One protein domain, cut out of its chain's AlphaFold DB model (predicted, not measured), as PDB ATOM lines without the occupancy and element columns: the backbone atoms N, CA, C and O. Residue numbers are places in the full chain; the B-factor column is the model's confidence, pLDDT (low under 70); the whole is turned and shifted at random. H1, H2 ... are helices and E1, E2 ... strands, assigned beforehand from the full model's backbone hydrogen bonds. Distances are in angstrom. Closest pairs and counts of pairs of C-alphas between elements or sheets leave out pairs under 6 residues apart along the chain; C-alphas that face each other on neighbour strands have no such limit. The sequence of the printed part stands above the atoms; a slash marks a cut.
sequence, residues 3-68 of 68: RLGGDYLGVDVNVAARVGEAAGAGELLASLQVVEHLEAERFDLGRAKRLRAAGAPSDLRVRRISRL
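Overview. This is residues 3 to 68 of the 68 residues of a protein of Thermoleophilaceae bacterium (UniProt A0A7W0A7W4). A small sheet of three strands, E2, E4 and E3, has H1 over its edge strand E2 and the short H2 near E4, while residues 3 to 10 stick out as a free arm. A long loop, residues 46 to 60, joins E3 to E4. The 66 printed residues hold, in order, E1, H1, E2, H2, E3 and E4; the class is mixed, with 32 residues in named elements, under half. The antiparallel sheet runs E2, E4, E3. The whole is only just compact, close to loose, with a radius of gyration of the C-alphas of 12.6 A and spans of 36 by 26 by 23 A.

Along the chain. Find C-alpha 7 at (54.422, 30.447, -32.096), where E1, residues 7 to 9, begins. H1, residues 11 to 21, runs 15.4 A. Next come E2, residues 28 to 31, 10.4 A, H2, residues 32 to 35, and E3, residues 43 to 45. E4, residues 61 to 67, runs 19.8 A to C-alpha 67 at (55.648, 27.320, -3.783).

Arrangement. Look at E4: N 63 is 2.9 A from O 30 of E2, and N 44 of E3 is 2.8 A from O 66, both within hydrogen-bond range. E3 and E4 form a hairpin. H1 is on the sheet at a height of 6.8 A, over E2; their closest C-alphas, Val 19 and Leu 29, are 6.4 A apart. H2 is on the sheet, only just over none of its strands, with 2 C-alphas falling on E4. In H1 every O i to N i+4 pair is within hydrogen-bond range; H2 is too short for one. E1 pairs with no named strand.

Size, cuts and confidence. The C-alphas of Gly 5 and Arg 47, the two farthest apart, are 37.2 A apart. The printed part has no cut, the link E3 to E4 is long, and no printed residue is under 70 in pLDDT.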
ATOM      1  N   ARG A   3      56.785  24.061 -33.091       95.69
ATOM      2  CA  ARG A   3      57.054  25.485 -33.327       95.69
ATOM      3  C   ARG A   3      56.736  25.857 -34.779       95.69
ATOM      4  O   ARG A   3      57.165  25.158 -35.697       95.69
ATOM      5  N   LEU A   4      56.004  26.946 -34.988       95.94
ATOM      6  CA  LEU A   4      55.705  27.520 -36.298       95.94
ATOM      7  C   LEU A   4      55.988  29.022 -36.255       95.94
ATOM      8  O   LEU A   4      55.250  29.791 -35.644       95.94
ATOM      9  N   GLY A   5      57.084  29.436 -36.890       94.94
ATOM     10  CA  GLY A   5      57.563  30.811 -36.778       94.94
ATOM     11  C   GLY A   5      57.868  31.169 -35.320       94.94
ATOM     12  O   GLY A   5      58.705  30.523 -34.684       94.94
ATOM     13  N   GLY A   6      57.190  32.196 -34.805       96.12
ATOM     14  CA  GLY A   6      57.296  32.649 -33.416       96.12
ATOM     15  C   GLY A   6      56.355  31.953 -32.428       96.12
ATOM     16  O   GLY A   6      56.408  32.283 -31.249       96.12
ATOM     17  N   ASP A   7      55.519  31.017 -32.884       96.44
ATOM     18  CA  ASP A   7      54.422  30.447 -32.096       96.44
ATOM     19  C   ASP A   7      54.524  28.916 -31.961       96.44
ATOM     20  O   ASP A   7      55.353  28.261 -32.603       96.44
ATOM     21  N   TYR A   8      53.670  28.331 -31.123       96.88
ATOM     22  CA  TYR A   8      53.556  26.898 -30.885       96.88
ATOM     23  C   TYR A   8      52.146  26.404 -31.205       96.88
ATOM     24  O   TYR A   8      51.158  26.930 -30.711       96.88
ATOM     25  N   LEU A   9      52.053  25.313 -31.970       96.19
ATOM     26  CA  LEU A   9      50.795  24.614 -32.237       96.19
ATOM     27  C   LEU A   9      50.846  23.173 -31.733       96.19
ATOM     28  O   LEU A   9      51.855  22.474 -31.869       96.19
ATOM     29  N   GLY A  10      49.726  22.697 -31.195       94.75
ATOM     30  CA  GLY A  10      49.551  21.305 -30.799       94.75
ATOM     31  C   GLY A  10      48.612  21.123 -29.614       94.75
ATOM     32  O   GLY A  10      48.094  22.077 -29.042       94.75
ATOM     33  N   VAL A  11      48.413  19.865 -29.229       94.12
ATOM     34  CA  VAL A  11      47.527  19.506 -28.114       94.12
ATOM     35  C   VAL A  11      48.004  20.131 -26.802       94.12
ATOM     36  O   VAL A  11      47.185  20.693 -26.086       94.12
ATOM     37  N   ASP A  12      49.311  20.124 -26.527       94.62
ATOM     38  CA  ASP A  12      49.862  20.646 -25.266       94.62
ATOM     39  C   ASP A  12      49.533  22.128 -25.036       94.62
ATOM     40  O   ASP A  12      49.203  22.516 -23.919       94.62
ATOM     41  N   VAL A  13      49.572  22.957 -26.087       96.19
ATOM     42  CA  VAL A  13      49.256  24.392 -25.970       96.19
ATOM     43  C   VAL A  13      47.756  24.633 -25.810       96.19
ATOM     44  O   VAL A  13      47.357  25.479 -25.015       96.19
ATOM     45  N   ASN A  14      46.914  23.830 -26.470       95.31
ATOM     46  CA  ASN A  14      45.463  23.878 -26.271       95.31
ATOM     47  C   ASN A  14      45.089  23.446 -24.847       95.31
ATOM     48  O   ASN A  14      44.239  24.063 -24.208       95.31
ATOM     49  N   VAL A  15      45.746  22.402 -24.330       96.88
ATOM     50  CA  VAL A  15      45.592  21.964 -22.939       96.88
ATOM     51  C   VAL A  15      46.031  23.070 -21.988       96.88
ATOM     52  O   VAL A  15      45.269  23.400 -21.085       96.88
ATOM     53  N   ALA A  16      47.198  23.684 -22.203       97.38
ATOM     54  CA  ALA A  16      47.674  24.792 -21.377       97.38
ATOM     55  C   ALA A  16      46.675  25.961 -21.346       97.38
ATOM     56  O   ALA A  16      46.389  26.480 -20.267       97.38
ATOM     57  N   ALA A  17      46.071  26.308 -22.488       97.19
ATOM     58  CA  ALA A  17      45.019  27.320 -22.556       97.19
ATOM     59  C   ALA A  17      43.798  26.943 -21.696       97.19
ATOM     60  O   ALA A  17      43.378  27.735 -20.856       97.19
ATOM     61  N   ARG A  18      43.278  25.710 -21.818       97.81
ATOM     62  CA  ARG A  18      42.142  25.239 -20.995       97.81
ATOM     63  C   ARG A  18      42.467  25.154 -19.505       97.81
ATOM     64  O   ARG A  18      41.591  25.379 -18.675       97.81
ATOM     65  N   VAL A  19      43.708  24.820 -19.155       98.12
ATOM     66  CA  VAL A  19      44.177  24.817 -17.762       98.12
ATOM     67  C   VAL A  19      44.215  26.241 -17.207       98.12
ATOM     68  O   VAL A  19      43.735  26.454 -16.097       98.12
ATOM     69  N   GLY A  20      44.724  27.205 -17.982       97.69
ATOM     70  CA  GLY A  20      44.750  28.620 -17.607       97.69
ATOM     71  C   GLY A  20      43.352  29.220 -17.449       97.69
ATOM     72  O   GLY A  20      43.082  29.867 -16.446       97.69
ATOM     73  N   GLU A  21      42.438  28.941 -18.380       97.75
ATOM     74  CA  GLU A  21      41.033  29.381 -18.308       97.75
ATOM     75  C   GLU A  21      40.298  28.854 -17.064       97.75
ATOM     76  O   GLU A  21      39.407  29.518 -16.542       97.75
ATOM     77  N   ALA A  22      40.649  27.654 -16.596       97.19
ATOM     78  CA  ALA A  22      40.021  27.034 -15.431       97.19
ATOM     79  C   ALA A  22      40.616  27.489 -14.088       97.19
ATOM     80  O   ALA A  22      40.075  27.128 -13.039       97.19
ATOM     81  N   ALA A  23      41.744  28.202 -14.102       97.50
ATOM     82  CA  ALA A  23      42.400  28.668 -12.891       97.50
ATOM     83  C   ALA A  23      41.662  29.880 -12.305       97.50
ATOM     84  O   ALA A  23      41.289  30.813 -13.015       97.50
ATOM     85  N   GLY A  24      41.456  29.871 -10.985       96.31
ATOM     86  CA  GLY A  24      40.951  31.043 -10.273       96.31
ATOM     87  C   GLY A  24      41.972  32.186 -10.195       96.31
ATOM     88  O   GLY A  24      43.162  32.017 -10.464       96.31
ATOM     89  N   ALA A  25      41.522  33.363  -9.754       96.62
ATOM     90  CA  ALA A  25      42.418  34.490  -9.499       96.62
ATOM     91  C   ALA A  25      43.502  34.113  -8.470       96.62
ATOM     92  O   ALA A  25      43.196  33.633  -7.378       96.62
ATOM     93  N   GLY A  26      44.774  34.315  -8.832       95.44
ATOM     94  CA  GLY A  26      45.922  33.949  -7.994       95.44
ATOM     95  C   GLY A  26      46.144  32.438  -7.835       95.44
ATOM     96  O   GLY A  26      46.955  32.024  -7.008       95.44
ATOM     97  N   GLU A  27      45.432  31.601  -8.591       97.00
ATOM     98  CA  GLU A  27      45.639  30.157  -8.605       97.00
ATOM     99  C   GLU A  27      46.581  29.752  -9.740       97.00
ATOM    100  O   GLU A  27      46.426  30.181 -10.881       97.00
ATOM    101  N   LEU A  28      47.525  28.862  -9.432       97.31
ATOM    102  CA  LEU A  28      48.322  28.169 -10.432       97.31
ATOM    103  C   LEU A  28      47.849  26.719 -10.529       97.31
ATOM    104  O   LEU A  28      47.930  25.956  -9.562       97.31
ATOM    105  N   LEU A  29      47.357  26.341 -11.707       98.00
ATOM    106  CA  LEU A  29      47.021  24.962 -12.046       98.00
ATOM    107  C   LEU A  29      48.056  24.401 -13.019       98.00
ATOM    108  O   LEU A  29      48.494  25.087 -13.939       98.00
ATOM    109  N   ALA A  30      48.386  23.125 -12.860       97.62
ATOM    110  CA  ALA A  30      49.159  22.376 -13.842       97.62
ATOM    111  C   ALA A  30      48.512  21.026 -14.120       97.62
ATOM    112  O   ALA A  30      47.883  20.437 -13.236       97.62
ATOM    113  N   SER A  31      48.683  20.522 -15.343       97.50
ATOM    114  CA  SER A  31      48.300  19.153 -15.682       97.50
ATOM    115  C   SER A  31      49.153  18.144 -14.906       97.50
ATOM    116  O   SER A  31      50.276  18.448 -14.507       97.50
ATOM    117  N   LEU A  32      48.644  16.925 -14.705       96.56
ATOM    118  CA  LEU A  32      49.422  15.876 -14.030       96.56
ATOM    119  C   LEU A  32      50.745  15.575 -14.738       96.56
ATOM    120  O   LEU A  32      51.760  15.462 -14.062       96.56
ATOM    121  N   GLN A  33      50.748  15.568 -16.072       94.25
ATOM    122  CA  GLN A  33      51.971  15.401 -16.858       94.25
ATOM    123  C   GLN A  33      53.026  16.460 -16.504       94.25
ATOM    124  O   GLN A  33      54.201  16.139 -16.390       94.25
ATOM    125  N   VAL A  34      52.636  17.725 -16.303       95.06
ATOM    126  CA  VAL A  34      53.585  18.772 -15.884       95.06
ATOM    127  C   VAL A  34      54.068  18.523 -14.457       95.06
ATOM    128  O   VAL A  34      55.258  18.653 -14.198       95.06
ATOM    129  N   VAL A  35      53.175  18.122 -13.548       94.81
ATOM    130  CA  VAL A  35      53.522  17.834 -12.145       94.81
ATOM    131  C   VAL A  35      54.561  16.716 -12.024       94.81
ATOM    132  O   VAL A  35      55.438  16.811 -11.173       94.81
ATOM    133  N   GLU A  36      54.502  15.695 -12.878       93.50
ATOM    134  CA  GLU A  36      55.479  14.592 -12.911       93.50
ATOM    135  C   GLU A  36      56.910  15.053 -13.230       93.50
ATOM    136  O   GLU A  36      57.864  14.361 -12.889       93.50
ATOM    137  N   HIS A  37      57.068  16.229 -13.843       93.69
ATOM    138  CA  HIS A  37      58.366  16.813 -14.185       93.69
ATOM    139  C   HIS A  37      58.835  17.872 -13.173       93.69
ATOM    140  O   HIS A  37      59.887  18.481 -13.369       93.69
ATOM    141  N   LEU A  38      58.063  18.136 -12.112       91.62
ATOM    142  CA  LEU A  38      58.439  19.097 -11.078       91.62
ATOM    143  C   LEU A  38      59.285  18.438  -9.990       91.62
ATOM    144  O   LEU A  38      59.027  17.313  -9.566       91.62
ATOM    145  N   GLU A  39      60.232  19.202  -9.450       90.81
ATOM    146  CA  GLU A  39      60.894  18.873  -8.189       90.81
ATOM    147  C   GLU A  39      59.874  19.004  -7.047       90.81
ATOM    148  O   GLU A  39      59.652  20.096  -6.521       90.81
ATOM    149  N   ALA A  40      59.211  17.895  -6.695       81.31
ATOM    150  CA  ALA A  40      58.093  17.874  -5.746       81.31
ATOM    151  C   ALA A  40      58.436  18.486  -4.374       81.31
ATOM    152  O   ALA A  40      57.564  19.038  -3.717       81.31
ATOM    153  N   GLU A  41      59.706  18.458  -3.972       91.06
ATOM    154  CA  GLU A  41      60.199  19.040  -2.717       91.06
ATOM    155  C   GLU A  41      60.197  20.576  -2.691       91.06
ATOM    156  O   GLU A  41      60.464  21.161  -1.648       91.06
ATOM    157  N   ARG A  42      59.919  21.251  -3.816       95.06
ATOM    158  CA  ARG A  42      59.859  22.725  -3.903       95.06
ATOM    159  C   ARG A  42      58.442  23.289  -3.906       95.06
ATOM    160  O   ARG A  42      58.276  24.514  -3.898       95.06
ATOM    161  N   PHE A  43      57.434  22.426  -3.976       95.88
ATOM    162  CA  PHE A  43      56.057  22.835  -4.202       95.88
ATOM    163  C   PHE A  43      55.092  22.083  -3.292       95.88
ATOM    164  O   PHE A  43      55.183  20.868  -3.140       95.88
ATOM    165  N   ASP A  44      54.107  22.799  -2.761       95.75
ATOM    166  CA  ASP A  44      52.908  22.170  -2.228       95.75
ATOM    167  C   ASP A  44      51.954  21.850  -3.385       95.75
ATOM    168  O   ASP A  44      51.659  22.690  -4.247       95.75
ATOM    169  N   LEU A  45      51.489  20.603  -3.418       95.81
ATOM    170  CA  LEU A  45      50.679  20.067  -4.500       95.81
ATOM    171  C   LEU A  45      49.296  19.694  -3.962       95.81
ATOM    172  O   LEU A  45      49.112  18.664  -3.309       95.81
ATOM    173  N   GLY A  46      48.276  20.465  -4.336       95.69
ATOM    174  CA  GLY A  46      46.885  20.183  -3.965       95.69
ATOM    175  C   GLY A  46      46.360  18.874  -4.569       95.69
ATOM    176  O   GLY A  46      47.003  18.253  -5.411       95.69
ATOM    177  N   ARG A  47      45.162  18.419  -4.189       96.88
ATOM    178  CA  ARG A  47      44.580  17.172  -4.726       96.88
ATOM    179  C   ARG A  47      44.396  17.229  -6.253       96.88
ATOM    180  O   ARG A  47      43.951  18.237  -6.797       96.88
ATOM    181  N   ALA A  48      44.662  16.114  -6.936       97.19
ATOM    182  CA  ALA A  48      44.349  15.966  -8.357       97.19
ATOM    183  C   ALA A  48      42.832  15.976  -8.611       97.19
ATOM    184  O   ALA A  48      42.088  15.208  -7.996       97.19
ATOM    185  N   LYS A  49      42.382  16.802  -9.560       97.31
ATOM    186  CA  LYS A  49      40.983  16.890 -10.011       97.31
ATOM    187  C   LYS A  49      40.893  16.749 -11.529       97.31
ATOM    188  O   LYS A  49      41.801  17.158 -12.249       97.31
ATOM    189  N   ARG A  50      39.803  16.161 -12.027       97.81
ATOM    190  CA  ARG A  50      39.526  16.123 -13.472       97.81
ATOM    191  C   ARG A  50      39.118  17.522 -13.933       97.81
ATOM    192  O   ARG A  50      38.259  18.132 -13.301       97.81
ATOM    193  N   LEU A  51      39.698  17.991 -15.033       97.56
ATOM    194  CA  LEU A  51      39.296  19.228 -15.696       97.56
ATOM    195  C   LEU A  51      38.444  18.858 -16.908       97.56
ATOM    196  O   LEU A  51      38.900  18.159 -17.807       97.56
ATOM    197  N   ARG A  52      37.185  19.299 -16.915       96.25
ATOM    198  CA  ARG A  52      36.279  19.122 -18.054       96.25
ATOM    199  C   ARG A  52      36.164  20.454 -18.777       96.25
ATOM    200  O   ARG A  52      35.587  21.386 -18.233       96.25
ATOM    201  N   ALA A  53      36.710  20.523 -19.981       95.62
ATOM    202  CA  ALA A  53      36.612  21.690 -20.846       95.62
ATOM    203  C   ALA A  53      36.402  21.244 -22.295       95.62
ATOM    204  O   ALA A  53      36.889  20.189 -22.706       95.62
ATOM    205  N   ALA A  54      35.675  22.046 -23.070       94.69
ATOM    206  CA  ALA A  54      35.448  21.762 -24.480       94.69
ATOM    207  C   ALA A  54      36.783  21.735 -25.248       94.69
ATOM    208  O   ALA A  54      37.603  22.651 -25.142       94.69
ATOM    209  N   GLY A  55      37.003  20.668 -26.017       91.75
ATOM    210  CA  GLY A  55      38.239  20.460 -26.778       91.75
ATOM    211  C   GLY A  55      39.450  20.016 -25.947       91.75
ATOM    212  O   GLY A  55      40.529  19.866 -26.512       91.75
ATOM    213  N   ALA A  56      39.296  19.785 -24.638       94.88
ATOM    214  CA  ALA A  56      40.329  19.146 -23.828       94.88
ATOM    215  C   ALA A  56      40.230  17.607 -23.909       94.88
ATOM    216  O   ALA A  56      39.125  17.077 -24.071       94.88
ATOM    217  N   PRO A  57      41.349  16.876 -23.741       95.69
ATOM    218  CA  PRO A  57      41.324  15.427 -23.547       95.69
ATOM    219  C   PRO A  57      40.378  15.017 -22.408       95.69
ATOM    220  O   PRO A  57      40.288  15.688 -21.377       95.69
ATOM    221  N   SER A  58      39.660  13.905 -22.583       95.00
ATOM    222  CA  SER A  58      38.595  13.466 -21.662       95.00
ATOM    223  C   SER A  58      39.105  13.010 -20.286       95.00
ATOM    224  O   SER A  58      38.345  12.949 -19.304       95.00
ATOM    225  N   ASP A  59      40.394  12.700 -20.215       95.69
ATOM    226  CA  ASP A  59      41.150  12.255 -19.054       95.69
ATOM    227  C   ASP A  59      42.041  13.355 -18.454       95.69
ATOM    228  O   ASP A  59      42.731  13.089 -17.468       95.69
ATOM    229  N   LEU A  60      41.973  14.596 -18.961       97.25
ATOM    230  CA  LEU A  60      42.761  15.710 -18.441       97.25
ATOM    231  C   LEU A  60      42.516  15.906 -16.936       97.25
ATOM    232  O   LEU A  60      41.396  16.123 -16.458       97.25
ATOM    233  N   ARG A  61      43.608  15.854 -16.173       98.25
ATOM    234  CA  ARG A  61      43.634  16.095 -14.731       98.25
ATOM    235  C   ARG A  61      44.633  17.185 -14.396       98.25
ATOM    236  O   ARG A  61      45.696  17.260 -15.009       98.25
ATOM    237  N   VAL A  62      44.295  17.980 -13.388       98.44
ATOM    238  CA  VAL A  62      45.104  19.096 -12.899       98.44
ATOM    239  C   VAL A  62      45.297  19.036 -11.388       98.44
ATOM    240  O   VAL A  62      44.472  18.461 -10.671       98.44
ATOM    241  N   ARG A  63      46.365  19.670 -10.902       98.06
ATOM    242  CA  ARG A  63      46.600  19.976  -9.483       98.06
ATOM    243  C   ARG A  63      46.816  21.472  -9.320       98.06
ATOM    244  O   ARG A  63      47.344  22.121 -10.219       98.06
ATOM    245  N   ARG A  64      46.427  21.993  -8.156       97.62
ATOM    246  CA  ARG A  64      46.908  23.294  -7.691       97.62
ATOM    247  C   ARG A  64      48.370  23.157  -7.289       97.62
ATOM    248  O   ARG A  64      48.720  22.164  -6.650       97.62
ATOM    249  N   ILE A  65      49.172  24.148  -7.649       96.94
ATOM    250  CA  ILE A  65      50.572  24.256  -7.254       96.94
ATOM    251  C   ILE A  65      50.754  25.560  -6.484       96.94
ATOM    252  O   ILE A  65      50.310  26.619  -6.928       96.94
ATOM    253  N   SER A  66      51.446  25.483  -5.358       96.19
ATOM    254  CA  SER A  66      52.008  26.639  -4.660       96.19
ATOM    255  C   SER A  66      53.471  26.375  -4.340       96.19
ATOM    256  O   SER A  66      53.886  25.230  -4.188       96.19
ATOM    257  N   ARG A  67      54.275  27.435  -4.273       91.62
ATOM    258  CA  ARG A  67      55.648  27.320  -3.783       91.62
ATOM    259  C   ARG A  67      55.618  27.087  -2.267       91.62
ATOM    260  O   ARG A  67      54.743  27.645  -1.605       91.62
ATOM    261  N   LEU A  68      56.545  26.272  -1.769       79.88
ATOM    262  CA  LEU A  68      56.826  26.154  -0.336       79.88
ATOM    263  C   LEU A  68      57.515  27.408   0.216       79.88
ATOM    264  O   LEU A  68      58.255  28.070  -0.558       79.88
TER     265      LEU A  68